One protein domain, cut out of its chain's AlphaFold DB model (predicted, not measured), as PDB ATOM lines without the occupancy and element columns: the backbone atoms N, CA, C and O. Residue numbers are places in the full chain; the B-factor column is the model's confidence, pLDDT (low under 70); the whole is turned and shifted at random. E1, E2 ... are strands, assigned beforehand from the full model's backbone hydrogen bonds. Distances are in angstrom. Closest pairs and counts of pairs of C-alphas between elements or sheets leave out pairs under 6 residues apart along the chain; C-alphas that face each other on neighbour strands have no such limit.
ATOM      1  N   VAL A 309     129.086 119.721 123.298       88.69
ATOM      2  CA  VAL A 309     128.460 118.624 124.049       88.69
ATOM      3  C   VAL A 309     129.487 117.525 124.323       88.69
ATOM      4  O   VAL A 309     130.425 117.356 123.540       88.69
ATOM      5  N   ALA A 310     129.322 116.781 125.419       89.19
ATOM      6  CA  ALA A 310     130.206 115.666 125.757       89.19
ATOM      7  C   ALA A 310     130.161 114.578 124.666       89.19
ATOM      8  O   ALA A 310     129.085 114.199 124.197       89.19
ATOM      9  N   ALA A 311     131.332 114.106 124.234       88.31
ATOM     10  CA  ALA A 311     131.488 113.028 123.259       88.31
ATOM     11  C   ALA A 311     132.923 112.483 123.253       88.31
ATOM     12  O   ALA A 311     133.877 113.239 123.375       88.31
ATOM     13  N   GLY A 312     133.102 111.184 123.018       86.81
ATOM     14  CA  GLY A 312     134.433 110.573 122.988       86.81
ATOM     15  C   GLY A 312     134.898 110.145 124.379       86.81
ATOM     16  O   GLY A 312     134.211 109.362 125.031       86.81
ATOM     17  N   ALA A 313     136.075 110.604 124.814       87.75
ATOM     18  CA  ALA A 313     136.671 110.174 126.079       87.75
ATOM     19  C   ALA A 313     135.802 110.553 127.293       87.75
ATOM     20  O   ALA A 313     135.317 111.684 127.396       87.75
ATOM     21  N   ALA A 314     135.637 109.602 128.219       88.88
ATOM     22  CA  ALA A 314     134.890 109.795 129.458       88.88
ATOM     23  C   ALA A 314     135.505 110.909 130.326       88.88
ATOM     24  O   ALA A 314     136.718 111.133 130.264       88.88
ATOM     25  N   PRO A 315     134.695 111.602 131.146       91.38
ATOM     26  CA  PRO A 315     135.204 112.624 132.043       91.38
ATOM     27  C   PRO A 315     136.176 112.027 133.067       91.38
ATOM     28  O   PRO A 315     135.866 111.043 133.739       91.38
ATOM     29  N   VAL A 316     137.333 112.662 133.228       92.44
ATOM     30  CA  VAL A 316     138.361 112.275 134.202       92.44
ATOM     31  C   VAL A 316     138.592 113.428 135.163       92.44
ATOM     32  O   VAL A 316     138.831 114.551 134.721       92.44
ATOM     33  N   VAL A 317     138.569 113.142 136.467       91.75
ATOM     34  CA  VAL A 317     139.032 114.053 137.523       91.75
ATOM     35  C   VAL A 317     140.348 113.514 138.062       91.75
ATOM     36  O   VAL A 317     140.408 112.377 138.527       91.75
ATOM     37  N   VAL A 318     141.398 114.326 138.007       90.88
ATOM     38  CA  VAL A 318     142.685 113.981 138.612       90.88
ATOM     39  C   VAL A 318     142.582 114.270 140.103       90.88
ATOM     40  O   VAL A 318     142.554 115.428 140.515       90.88
ATOM     41  N   ALA A 319     142.472 113.214 140.906       89.31
ATOM     42  CA  ALA A 319     142.430 113.334 142.355       89.31
ATOM     43  C   ALA A 319     143.831 113.599 142.928       89.31
ATOM     44  O   ALA A 319     144.816 113.026 142.463       89.31
ATOM     45  N   GLY A 320     143.909 114.419 143.977       90.19
ATOM     46  CA  GLY A 320     145.164 114.737 144.665       90.19
ATOM     47  C   GLY A 320     145.733 116.103 144.290       90.19
ATOM     48  O   GLY A 320     144.993 116.990 143.868       90.19
ATOM     49  N   ASP A 321     147.034 116.290 144.520       93.25
ATOM     50  CA  ASP A 321     147.706 117.583 144.356       93.25
ATOM     51  C   ASP A 321     148.011 117.868 142.880       93.25
ATOM     52  O   ASP A 321     148.681 117.097 142.195       93.25
ATOM     53  N   VAL A 322     147.524 119.008 142.399       94.75
ATOM     54  CA  VAL A 322     147.604 119.463 141.012       94.75
ATOM     55  C   VAL A 322     148.470 120.712 140.960       94.75
ATOM     56  O   VAL A 322     148.182 121.729 141.605       94.75
ATOM     57  N   ALA A 323     149.548 120.646 140.181       94.25
ATOM     58  CA  ALA A 323     150.450 121.771 139.998       94.25
ATOM     59  C   ALA A 323     149.862 122.812 139.035       94.25
ATOM     60  O   ALA A 323     149.030 122.517 138.174       94.25
ATOM     61  N   LYS A 324     150.317 124.064 139.157       87.88
ATOM     62  CA  LYS A 324     149.912 125.138 138.244       87.88
ATOM     63  C   LYS A 324     150.219 124.753 136.791       87.88
ATOM     64  O   LYS A 324     151.320 124.318 136.472       87.88
ATOM     65  N   GLY A 325     149.247 124.963 135.908       80.31
ATOM     66  CA  GLY A 325     149.305 124.612 134.492       80.31
ATOM     67  C   GLY A 325     148.847 123.189 134.172       80.31
ATOM     68  O   GLY A 325     148.719 122.872 132.990       80.31
ATOM     69  N   GLN A 326     148.556 122.353 135.177       93.19
ATOM     70  CA  GLN A 326     148.040 121.001 134.969       93.19
ATOM     71  C   GLN A 326     146.503 120.960 134.970       93.19
ATOM     72  O   GLN A 326     145.861 121.702 135.727       93.19
ATOM     73  N   PRO A 327     145.895 120.108 134.126       94.31
ATOM     74  CA  PRO A 327     144.466 119.860 134.170       94.31
ATOM     75  C   PRO A 327     144.100 119.014 135.393       94.31
ATOM     76  O   PRO A 327     144.768 118.030 135.693       94.31
ATOM     77  N   PHE A 328     143.012 119.376 136.070       94.06
ATOM     78  CA  PHE A 328     142.402 118.546 137.117       94.06
ATOM     79  C   PHE A 328     141.075 117.921 136.681       94.06
ATOM     80  O   PHE A 328     140.570 117.022 137.348       94.06
ATOM     81  N   PHE A 329     140.516 118.378 135.559       95.06
ATOM     82  CA  PHE A 329     139.381 117.746 134.902       95.06
ATOM     83  C   PHE A 329     139.556 117.784 133.387       95.06
ATOM     84  O   PHE A 329     140.010 118.791 132.842       95.06
ATOM     85  N   THR A 330     139.190 116.692 132.720       95.00
ATOM     86  CA  THR A 330     139.189 116.579 131.257       95.00
ATOM     87  C   THR A 330     137.964 115.808 130.787       95.00
ATOM     88  O   THR A 330     137.505 114.912 131.491       95.00
ATOM     89  N   VAL A 331     137.437 116.139 129.611       94.62
ATOM     90  CA  VAL A 331     136.334 115.410 128.977       94.62
ATOM     91  C   VAL A 331     136.424 115.541 127.459       94.62
ATOM     92  O   VAL A 331     136.785 116.602 126.943       94.62
ATOM     93  N   GLY A 332     136.095 114.473 126.736       93.81
ATOM     94  CA  GLY A 332     135.916 114.554 125.293       93.81
ATOM     95  C   GLY A 332     134.680 115.388 124.941       93.81
ATOM     96  O   GLY A 332     133.626 115.258 125.569       93.81
ATOM     97  N   VAL A 333     134.782 116.240 123.925       92.56
ATOM     98  CA  VAL A 333     133.672 117.069 123.445       92.56
ATOM     99  C   VAL A 333     133.595 117.078 121.923       92.56
ATOM    100  O   VAL A 333     134.581 116.878 121.216       92.56
ATOM    101  N   ARG A 334     132.399 117.357 121.408       91.00
ATOM    102  CA  ARG A 334     132.143 117.672 119.998       91.00
ATOM    103  C   ARG A 334     131.242 118.893 119.894       91.00
ATOM    104  O   ARG A 334     130.614 119.294 120.873       91.00
ATOM    105  N   HIS A 335     131.112 119.441 118.693       90.56
ATOM    106  CA  HIS A 335     130.140 120.496 118.442       90.56
ATOM    107  C   HIS A 335     128.699 120.003 118.618       90.56
ATOM    108  O   HIS A 335     128.310 118.965 118.075       90.56
ATOM    109  N   MET A 444     137.711 116.568 120.028       92.31
ATOM    110  CA  MET A 444     138.179 117.635 120.907       92.31
ATOM    111  C   MET A 444     138.199 117.190 122.366       92.31
ATOM    112  O   MET A 444     137.372 116.391 122.798       92.31
ATOM    113  N   THR A 445     139.121 117.748 123.143       94.31
ATOM    114  CA  THR A 445     139.205 117.562 124.593       94.31
ATOM    115  C   THR A 445     139.063 118.909 125.281       94.31
ATOM    116  O   THR A 445     139.852 119.823 125.039       94.31
ATOM    117  N   LEU A 446     138.075 119.031 126.163       92.56
ATOM    118  CA  LEU A 446     137.918 120.176 127.050       92.56
ATOM    119  C   LEU A 446     138.597 119.874 128.385       92.56
ATOM    120  O   LEU A 446     138.441 118.787 128.935       92.56
ATOM    121  N   SER A 447     139.361 120.831 128.901       93.88
ATOM    122  CA  SER A 447     140.150 120.677 130.123       93.88
ATOM    123  C   SER A 447     139.966 121.858 131.065       93.88
ATOM    124  O   SER A 447     139.982 123.010 130.633       93.88
ATOM    125  N   TYR A 448     139.867 121.580 132.361       93.81
ATOM    126  CA  TYR A 448     139.963 122.569 133.429       93.81
ATOM    127  C   TYR A 448     141.362 122.539 134.022       93.81
ATOM    128  O   TYR A 448     141.763 121.559 134.650       93.81
ATOM    129  N   VAL A 449     142.101 123.620 133.812       88.94
ATOM    130  CA  VAL A 449     143.503 123.768 134.180       88.94
ATOM    131  C   VAL A 449     143.632 124.676 135.392       88.94
ATOM    132  O   VAL A 449     143.100 125.788 135.420       88.94
ATOM    133  N   PHE A 450     144.371 124.215 136.397       89.94
ATOM    134  CA  PHE A 450     144.676 125.020 137.571       89.94
ATOM    135  C   PHE A 450     145.670 126.132 137.204       89.94
ATOM    136  O   PHE A 450     146.833 125.866 136.910       89.94
ATOM    137  N   ALA A 451     145.234 127.392 137.225       78.19
ATOM    138  CA  ALA A 451     146.070 128.548 136.880       78.19
ATOM    139  C   ALA A 451     146.710 129.230 138.105       78.19
ATOM    140  O   ALA A 451     147.549 130.126 137.960       78.19
ATOM    141  N   GLY A 452     146.357 128.789 139.312       84.00
ATOM    142  CA  GLY A 452     146.895 129.285 140.576       84.00
ATOM    143  C   GLY A 452     145.810 129.717 141.560       84.00
ATOM    144  O   GLY A 452     144.612 129.582 141.310       84.00
ATOM    145  N   TRP A 453     146.250 130.275 142.683       82.25
ATOM    146  CA  TRP A 453     145.384 130.881 143.691       82.25
ATOM    147  C   TRP A 453     145.484 132.402 143.621       82.25
ATOM    148  O   TRP A 453     146.567 132.958 143.441       82.25
ATOM    149  N   SER A 454     144.355 133.085 143.783       80.56
ATOM    150  CA  SER A 454     144.360 134.521 144.074       80.56
ATOM    151  C   SER A 454     144.798 134.779 145.520       80.56
ATOM    152  O   SER A 454     144.684 133.900 146.377       80.56
ATOM    153  N   GLU A 455     145.230 136.007 145.820       72.88
ATOM    154  CA  GLU A 455     145.577 136.419 147.191       72.88
ATOM    155  C   GLU A 455     144.405 136.234 148.171       72.88
ATOM    156  O   GLU A 455     144.615 135.885 149.326       72.88
ATOM    157  N   GLN A 456     143.163 136.387 147.697       72.69
ATOM    158  CA  GLN A 456     141.943 136.193 148.492       72.69
ATOM    159  C   GLN A 456     141.479 134.722 148.557       72.69
ATOM    160  O   GLN A 456     140.333 134.450 148.902       72.69
ATOM    161  N   GLY A 457     142.319 133.760 148.160       77.31
ATOM    162  CA  GLY A 457     142.010 132.326 148.245       77.31
ATOM    163  C   GLY A 457     141.052 131.789 147.173       77.31
ATOM    164  O   GLY A 457     140.715 130.612 147.201       77.31
ATOM    165  N   SER A 458     140.626 132.604 146.200       77.50
ATOM    166  CA  SER A 458     139.866 132.123 145.032       77.50
ATOM    167  C   SER A 458     140.732 131.280 144.095       77.50
ATOM    168  O   SER A 458     141.898 131.620 143.873       77.50
ATOM    169  N   LEU A 459     140.134 130.251 143.493       77.50
ATOM    170  CA  LEU A 459     140.746 129.433 142.446       77.50
ATOM    171  C   LEU A 459     140.792 130.218 141.132       77.50
ATOM    172  O   LEU A 459     139.759 130.708 140.667       77.50
ATOM    173  N   MET A 460     141.969 130.293 140.517       78.69
ATOM    174  CA  MET A 460     142.126 130.729 139.132       78.69
ATOM    175  C   MET A 460     142.065 129.488 138.238       78.69
ATOM    176  O   MET A 460     142.913 128.600 138.336       78.69
ATOM    177  N   LEU A 461     141.044 129.418 137.390       77.75
ATOM    178  CA  LEU A 461     140.736 128.278 136.530       77.75
ATOM    179  C   LEU A 461     140.817 128.707 135.066       77.75
ATOM    180  O   LEU A 461     140.184 129.679 134.666       77.75
ATOM    181  N   GLU A 462     141.549 127.962 134.250       81.69
ATOM    182  CA  GLU A 462     141.528 128.105 132.797       81.69
ATOM    183  C   GLU A 462     140.763 126.946 132.165       81.69
ATOM    184  O   GLU A 462     141.099 125.783 132.373       81.69
ATOM    185  N   VAL A 463     139.755 127.256 131.357       83.00
ATOM    186  CA  VAL A 463     139.096 126.283 130.488       83.00
ATOM    187  C   VAL A 463     139.829 126.284 129.156       83.00
ATOM    188  O   VAL A 463     139.917 127.322 128.493       83.00
ATOM    189  N   ARG A 464     140.375 125.133 128.770       84.75
ATOM    190  CA  ARG A 464     141.123 124.955 127.523       84.75
ATOM    191  C   ARG A 464     140.465 123.911 126.631       84.75
ATOM    192  O   ARG A 464     139.857 122.972 127.137       84.75
ATOM    193  N   LEU A 465     140.614 124.072 125.324       87.00
ATOM    194  CA  LEU A 465     140.146 123.135 124.306       87.00
ATOM    195  C   LEU A 465     141.319 122.701 123.436       87.00
ATOM    196  O   LEU A 465     142.094 123.545 122.995       87.00
ATOM    197  N   ASP A 466     141.433 121.406 123.185       89.06
ATOM    198  CA  ASP A 466     142.453 120.822 122.316       89.06
ATOM    199  C   ASP A 466     141.786 119.964 121.237       89.06
ATOM    200  O   ASP A 466     140.861 119.216 121.537       89.06
ATOM    201  N   TRP A 467     142.254 120.075 119.998       87.81
ATOM    202  CA  TRP A 467     141.805 119.311 118.825       87.81
ATOM    203  C   TRP A 467     142.979 118.685 118.055       87.81
ATOM    204  O   TRP A 467     142.874 118.398 116.862       87.81
ATOM    205  N   GLY A 468     144.127 118.519 118.718       83.19
ATOM    206  CA  GLY A 468     145.360 117.981 118.137       83.19
ATOM    207  C   GLY A 468     146.400 119.039 117.750       83.19
ATOM    208  O   GLY A 468     147.482 118.677 117.296       83.19
ATOM    209  N   GLU A 469     146.115 120.330 117.952       77.19
ATOM    210  CA  GLU A 469     147.080 121.437 117.781       77.19
ATOM    211  C   GLU A 469     147.644 121.960 119.111       77.19
ATOM    212  O   GLU A 469     148.420 122.919 119.142       77.19
ATOM    213  N   GLY A 470     147.264 121.319 120.216       80.81
ATOM    214  CA  GLY A 470     147.604 121.730 121.563       80.81
ATOM    215  C   GLY A 470     146.529 122.624 122.187       80.81
ATOM    216  O   GLY A 470     145.737 123.270 121.489       80.81
ATOM    217  N   PRO A 471     146.499 122.692 123.528       82.19
ATOM    218  CA  PRO A 471     145.404 123.299 124.265       82.19
ATOM    219  C   PRO A 471     145.350 124.816 124.056       82.19
ATOM    220  O   PRO A 471     146.276 125.544 124.415       82.19
ATOM    221  N   GLN A 472     144.222 125.301 123.541       80.31
ATOM    222  CA  GLN A 472     143.910 126.720 123.400       80.31
ATOM    223  C   GLN A 472     143.046 127.197 124.565       80.31
ATOM    224  O   GLN A 472     142.099 126.522 124.968       80.31
ATOM    225  N   LEU A 473     143.352 128.376 125.106       74.12
ATOM    226  CA  LEU A 473     142.547 128.991 126.159       74.12
ATOM    227  C   LEU A 473     141.186 129.425 125.596       74.12
ATOM    228  O   LEU A 473     141.127 130.303 124.738       74.12
ATOM    229  N   LEU A 474     140.100 128.855 126.123       72.38
ATOM    230  CA  LEU A 474     138.742 129.330 125.861       72.38
ATOM    231  C   LEU A 474     138.367 130.449 126.829       72.38
ATOM    232  O   LEU A 474     137.884 131.504 126.426       72.38
ATOM    233  N   ARG A 475     138.581 130.233 128.129       70.12
ATOM    234  CA  ARG A 475     138.152 131.181 129.159       70.12
ATOM    235  C   ARG A 475     139.009 131.070 130.404       70.12
ATOM    236  O   ARG A 475     139.393 129.977 130.803       70.12
ATOM    237  N   ALA A 476     139.249 132.206 131.047       72.88
ATOM    238  CA  ALA A 476     139.772 132.257 132.402       72.88
ATOM    239  C   ALA A 476     138.638 132.625 133.367       72.88
ATOM    240  O   ALA A 476     137.871 133.560 133.125       72.88
ATOM    241  N   LEU A 477     138.533 131.872 134.452       71.62
ATOM    242  CA  LEU A 477     137.525 131.995 135.489       71.62
ATOM    243  C   LEU A 477     138.209 132.217 136.834       71.62
ATOM    244  O   LEU A 477     139.277 131.676 137.120       71.62
ATOM    245  N   ARG A 478     137.544 132.994 137.682       77.31
ATOM    246  CA  ARG A 478     137.883 133.126 139.092       77.31
ATOM    247  C   ARG A 478     136.715 132.584 139.902       77.31
ATOM    248  O   ARG A 478     135.619 133.129 139.817       77.31
ATOM    249  N   VAL A 479     136.954 131.535 140.680       76.56
ATOM    250  CA  VAL A 479     135.910 130.871 141.467       76.56
ATOM    251  C   VAL A 479     136.189 131.090 142.949       76.56
ATOM    252  O   VAL A 479     137.254 130.726 143.455       76.56
ATOM    253  N   ALA A 480     135.259 131.755 143.631       77.62
ATOM    254  CA  ALA A 480     135.378 132.042 145.055       77.62
ATOM    255  C   ALA A 480     135.237 130.756 145.894       77.62
ATOM    256  O   ALA A 480     134.501 129.849 145.491       77.62
ATOM    257  N   PRO A 481     135.932 130.661 147.040       82.19
ATOM    258  CA  PRO A 481     135.740 129.555 147.971       82.19
ATOM    259  C   PRO A 481     134.377 129.653 148.665       82.19
ATOM    260  O   PRO A 481     133.833 130.745 148.844       82.19
ATOM    261  N   GLY A 482     133.840 128.502 149.065       79.31
ATOM    262  CA  GLY A 482     132.715 128.413 149.988       79.31
ATOM    263  C   GLY A 482     133.105 128.809 151.414       79.31
ATOM    264  O   GLY A 482     134.265 129.104 151.709       79.31
ATOM    265  N   ALA A 483     132.123 128.794 152.319       83.19
ATOM    266  CA  ALA A 483     132.337 129.103 153.738       83.19
ATOM    267  C   ALA A 483     133.300 128.119 154.433       83.19
ATOM    268  O   ALA A 483     133.951 128.471 155.410       83.19
ATOM    269  N   ASP A 484     133.413 126.904 153.902       86.50
ATOM    270  CA  ASP A 484     134.330 125.844 154.326       86.50
ATOM    271  C   ASP A 484     135.739 125.968 153.710       86.50
ATOM    272  O   ASP A 484     136.594 125.106 153.919       86.50
ATOM    273  N   GLY A 485     135.994 127.022 152.925       84.94
ATOM    274  CA  GLY A 485     137.255 127.235 152.216       84.94
ATOM    275  C   GLY A 485     137.435 126.359 150.970       84.94
ATOM    276  O   GLY A 485     138.472 126.458 150.310       84.94
ATOM    277  N   VAL A 486     136.453 125.519 150.618       91.50
ATOM    278  CA  VAL A 486     136.499 124.652 149.434       91.50
ATOM    279  C   VAL A 486     135.922 125.396 148.236       91.50
ATOM    280  O   VAL A 486     134.826 125.951 148.285       91.50
ATOM    281  N   VAL A 487     136.638 125.391 147.114       86.00
ATOM    282  CA  VAL A 487     136.090 125.872 145.845       86.00
ATOM    283  C   VAL A 487     135.332 124.731 145.179       86.00
ATOM    284  O   VAL A 487     135.910 123.691 144.881       86.00
ATOM    285  N   THR A 488     134.040 124.924 144.916       87.38
ATOM    286  CA  THR A 488     133.221 123.928 144.214       87.38
ATOM    287  C   THR A 488     133.082 124.295 142.741       87.38
ATOM    288  O   THR A 488     132.442 125.289 142.401       87.38
ATOM    289  N   VAL A 489     133.634 123.463 141.859       86.88
ATOM    290  CA  VAL A 489     133.454 123.565 140.406       86.88
ATOM    291  C   VAL A 489     132.356 122.590 139.985       86.88
ATOM    292  O   VAL A 489     132.497 121.381 140.149       86.88
ATOM    293  N   ARG A 490     131.237 123.110 139.470       85.94
ATOM    294  CA  ARG A 490     130.088 122.300 139.031       85.94
ATOM    295  C   ARG A 490     130.140 122.082 137.525       85.94
ATOM    296  O   ARG A 490     130.261 123.047 136.777       85.94
ATOM    297  N   THR A 491     130.024 120.831 137.099       84.25
ATOM    298  CA  THR A 491     129.953 120.441 135.685       84.25
ATOM    299  C   THR A 491     129.358 119.039 135.577       84.25
ATOM    300  O   THR A 491     129.511 118.249 136.510       84.25
ATOM    301  N   MET A 492     128.672 118.725 134.474       82.44
ATOM    302  CA  MET A 492     128.148 117.382 134.175       82.44
ATOM    303  C   MET A 492     127.322 116.770 135.323       82.44
ATOM    304  O   MET A 492     127.549 115.624 135.716       82.44
ATOM    305  N   ASP A 493     126.416 117.569 135.910       83.50
ATOM    306  CA  ASP A 493     125.590 117.272 137.103       83.50
ATOM    307  C   ASP A 493     126.346 116.836 138.374       83.50
ATOM    308  O   ASP A 493     125.742 116.536 139.415       83.50
ATOM    309  N   GLY A 494     127.675 116.850 138.315       87.75
ATOM    310  CA  GLY A 494     128.572 116.562 139.414       87.75
ATOM    311  C   GLY A 494     129.201 117.820 139.998       87.75
ATOM    312  O   GLY A 494     128.853 118.966 139.690       87.75
ATOM    313  N   ALA A 495     130.145 117.586 140.899       88.81
ATOM    314  CA  ALA A 495     130.859 118.635 141.598       88.81
ATOM    315  C   ALA A 495     132.283 118.173 141.880       88.81
ATOM    316  O   ALA A 495     132.500 117.065 142.371       88.81
ATOM    317  N   ILE A 496     133.238 119.047 141.592       92.44
ATOM    318  CA  ILE A 496     134.649 118.863 141.902       92.44
ATOM    319  C   ILE A 496     134.989 119.854 143.009       92.44
ATOM    320  O   ILE A 496     134.786 121.061 142.862       92.44
ATOM    321  N   GLY A 497     135.469 119.334 144.127       94.31
ATOM    322  CA  GLY A 497     135.990 120.112 145.237       94.31
ATOM    323  C   GLY A 497     137.455 120.402 144.984       94.31
ATOM    324  O   GLY A 497     138.225 119.494 144.682       94.31
ATOM    325  N   VAL A 498     137.840 121.665 145.093       94.75
ATOM    326  CA  VAL A 498     139.220 122.103 144.915       94.75
ATOM    327  C   VAL A 498     139.640 122.885 146.149       94.75
ATOM    328  O   VAL A 498     139.052 123.916 146.480       94.75
ATOM    329  N   ARG A 499     140.659 122.387 146.846       94.88
ATOM    330  CA  ARG A 499     141.201 122.994 148.067       94.88
ATOM    331  C   ARG A 499     142.620 123.467 147.841       94.88
ATOM    332  O   ARG A 499     143.370 122.882 147.064       94.88
ATOM    333  N   ARG A 500     143.015 124.510 148.562       93.31
ATOM    334  CA  ARG A 500     144.400 124.971 148.555       93.31
ATOM    335  C   ARG A 500     145.282 124.014 149.359       93.31
ATOM    336  O   ARG A 500     144.991 123.747 150.520       93.31
ATOM    337  N   ALA A 501     146.375 123.556 148.753       91.44
ATOM    338  CA  ALA A 501     147.421 122.767 149.398       91.44
ATOM    339  C   ALA A 501     148.782 123.419 149.097       91.44
ATOM    340  O   ALA A 501     149.436 123.123 148.095       91.44
ATOM    341  N   GLY A 502     149.170 124.397 149.923       89.69
ATOM    342  CA  GLY A 502     150.314 125.270 149.635       89.69
ATOM    343  C   GLY A 502     150.097 126.081 148.350       89.69
ATOM    344  O   GLY A 502     149.130 126.847 148.254       89.69
ATOM    345  N   ASP A 503     150.981 125.880 147.369       87.62
ATOM    346  CA  ASP A 503     150.903 126.482 146.027       87.62
ATOM    347  C   ASP A 503     150.177 125.598 144.999       87.62
ATOM    348  O   ASP A 503     149.926 126.023 143.870       87.62
ATOM    349  N   THR A 504     149.811 124.376 145.387       92.94
ATOM    350  CA  THR A 504     149.062 123.427 144.553       92.94
ATOM    351  C   THR A 504     147.563 123.481 144.851       92.94
ATOM    352  O   THR A 504     147.111 124.088 145.834       92.94
ATOM    353  N   ALA A 505     146.774 122.871 143.975       92.25
ATOM    354  CA  ALA A 505     145.356 122.637 144.195       92.25
ATOM    355  C   ALA A 505     145.117 121.152 144.461       92.25
ATOM    356  O   ALA A 505     145.470 120.328 143.631       92.25
ATOM    357  N   ARG A 506     144.485 120.804 145.581       95.44
ATOM    358  CA  ARG A 506     144.011 119.443 145.823       95.44
ATOM    359  C   ARG A 506     142.600 119.298 145.272       95.44
ATOM    360  O   ARG A 506     141.684 119.921 145.810       95.44
ATOM    361  N   ALA A 507     142.440 118.518 144.208       94.38
ATOM    362  CA  ALA A 507     141.149 118.267 143.579       94.38
ATOM    363  C   ALA A 507     140.580 116.904 143.999       94.38
ATOM    364  O   ALA A 507     141.311 115.924 144.138       94.38
ATOM    365  N   GLU A 508     139.266 116.843 144.198       93.69
ATOM    366  CA  GLU A 508     138.522 115.618 144.488       93.69
ATOM    367  C   GLU A 508     137.121 115.683 143.868       93.69
ATOM    368  O   GLU A 508     136.490 116.740 143.826       93.69
ATOM    369  N   ALA A 509     136.606 114.556 143.376       90.38
ATOM    370  CA  ALA A 509     135.216 114.482 142.944       90.38
ATOM    371  C   ALA A 509     134.311 114.410 144.184       90.38
ATOM    372  O   ALA A 509     134.301 113.407 144.891       90.38
ATOM    373  N   LEU A 510     133.542 115.469 144.443       88.25
ATOM    374  CA  LEU A 510     132.557 115.509 145.531       88.25
ATOM    375  C   LEU A 510     131.262 114.792 145.144       88.25
ATOM    376  O   LEU A 510     130.558 114.252 145.994       88.25
ATOM    377  N   ARG A 511     130.935 114.804 143.849       88.38
ATOM    378  CA  ARG A 511     129.797 114.087 143.278       88.38
ATOM    379  C   ARG A 511     130.197 113.470 141.937       88.38
ATOM    380  O   ARG A 511     130.859 114.166 141.164       88.38
ATOM    381  N   PRO A 512     129.784 112.219 141.642       83.81
ATOM    382  CA  PRO A 512     130.073 111.578 140.363       83.81
ATOM    383  C   PRO A 512     129.638 112.438 139.176       83.81
ATOM    384  O   PRO A 512     128.563 113.039 139.205       83.81
TER     385      PRO A 512
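What this domain is: This is residues 309 to 335 and 444 to 512 of the 521 residues of an uncharacterized protein of Caulobacter sp. UNC279MFTsu5.1 (UniProt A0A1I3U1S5). Two strongly twisted antiparallel sheets of four strands, E1 E8 E7 E6 and E2 E3 E4 E5, make a sandwich, partly face to face, with the strands of the one crossing those of the other at 52 degrees. The stretch before E1 runs along the edge strand E2, with short pairings at residues 309 to 310 and 316 to 317. The printed part has 96 residues with eight named strands, E1 to E8 in chain order, and no named helix; the class is all strand. It is compact, with a radius of gyration of the C-alphas of 12.9 A, and spans 36 by 26 by 19 A.

How they stand to each other: Residues 309 to 310 pair antiparallel with residues 333 to 334 of E2, residues 327 to 335, and residues 316 to 317 pair antiparallel with 329 to 330. E1, residues 320 to 322, is an edge strand, the antiparallel neighbour of E8, residues 504 to 511; N 322 and O 505 are 2.7 A apart. E2 bends by 51 degrees at residue 332, and is the antiparallel neighbour of E3, residues 444 to 453, with N 331 and O 446 at 2.9 A. E3, E4, residues 459 to 466, and E5, residues 472 to 479, form a meander, each strand the antiparallel neighbour of the one before, with N 447 and O 464 at 2.8 A and N 461 and O 477 at 2.9 A. E6, residues 487 to 491, E7, residues 494 to 501, and E8 form a second meander, with N 489 and O 496 at 2.8 A and N 499 and O 506 at 2.9 A. Between the sheets, the closest C-alphas of E3 and E8 are those of Phe 450 and Ala 505, 7.1 A apart. Those of E5 and E6 are of Val 479 and Val 487, 6.6 A apart. E2 and E7 are apart.

Where its parts are: E1 begins at C-alpha 320, (145.164, 114.737, 144.665). E2 is 21.3 A long from first to last C-alpha, E3 27.3 A, E4 22.0 A, E5 20.2 A, E7 22.2 A and E8 21.4 A; E1 and E6 are shorter, 6.5 A and 13.1 A. E3 begins at C-alpha 444, (138.179, 117.635, 120.907), and E8 ends at C-alpha 511, (129.797, 114.087, 143.278).

The domain as a whole: The two C-alphas farthest apart are those of Glu 469 and Ala 483, at 39.6 A. Residues 336 to 443 are not printed; C-alphas 335 and 444 are 8.9 A apart across the cut, which lies between E2 and E3. Of the links that are printed whole, E5 to E6 is short and the others are tight. The mean pLDDT of the printed part is 86.6, and no printed residue is under 70.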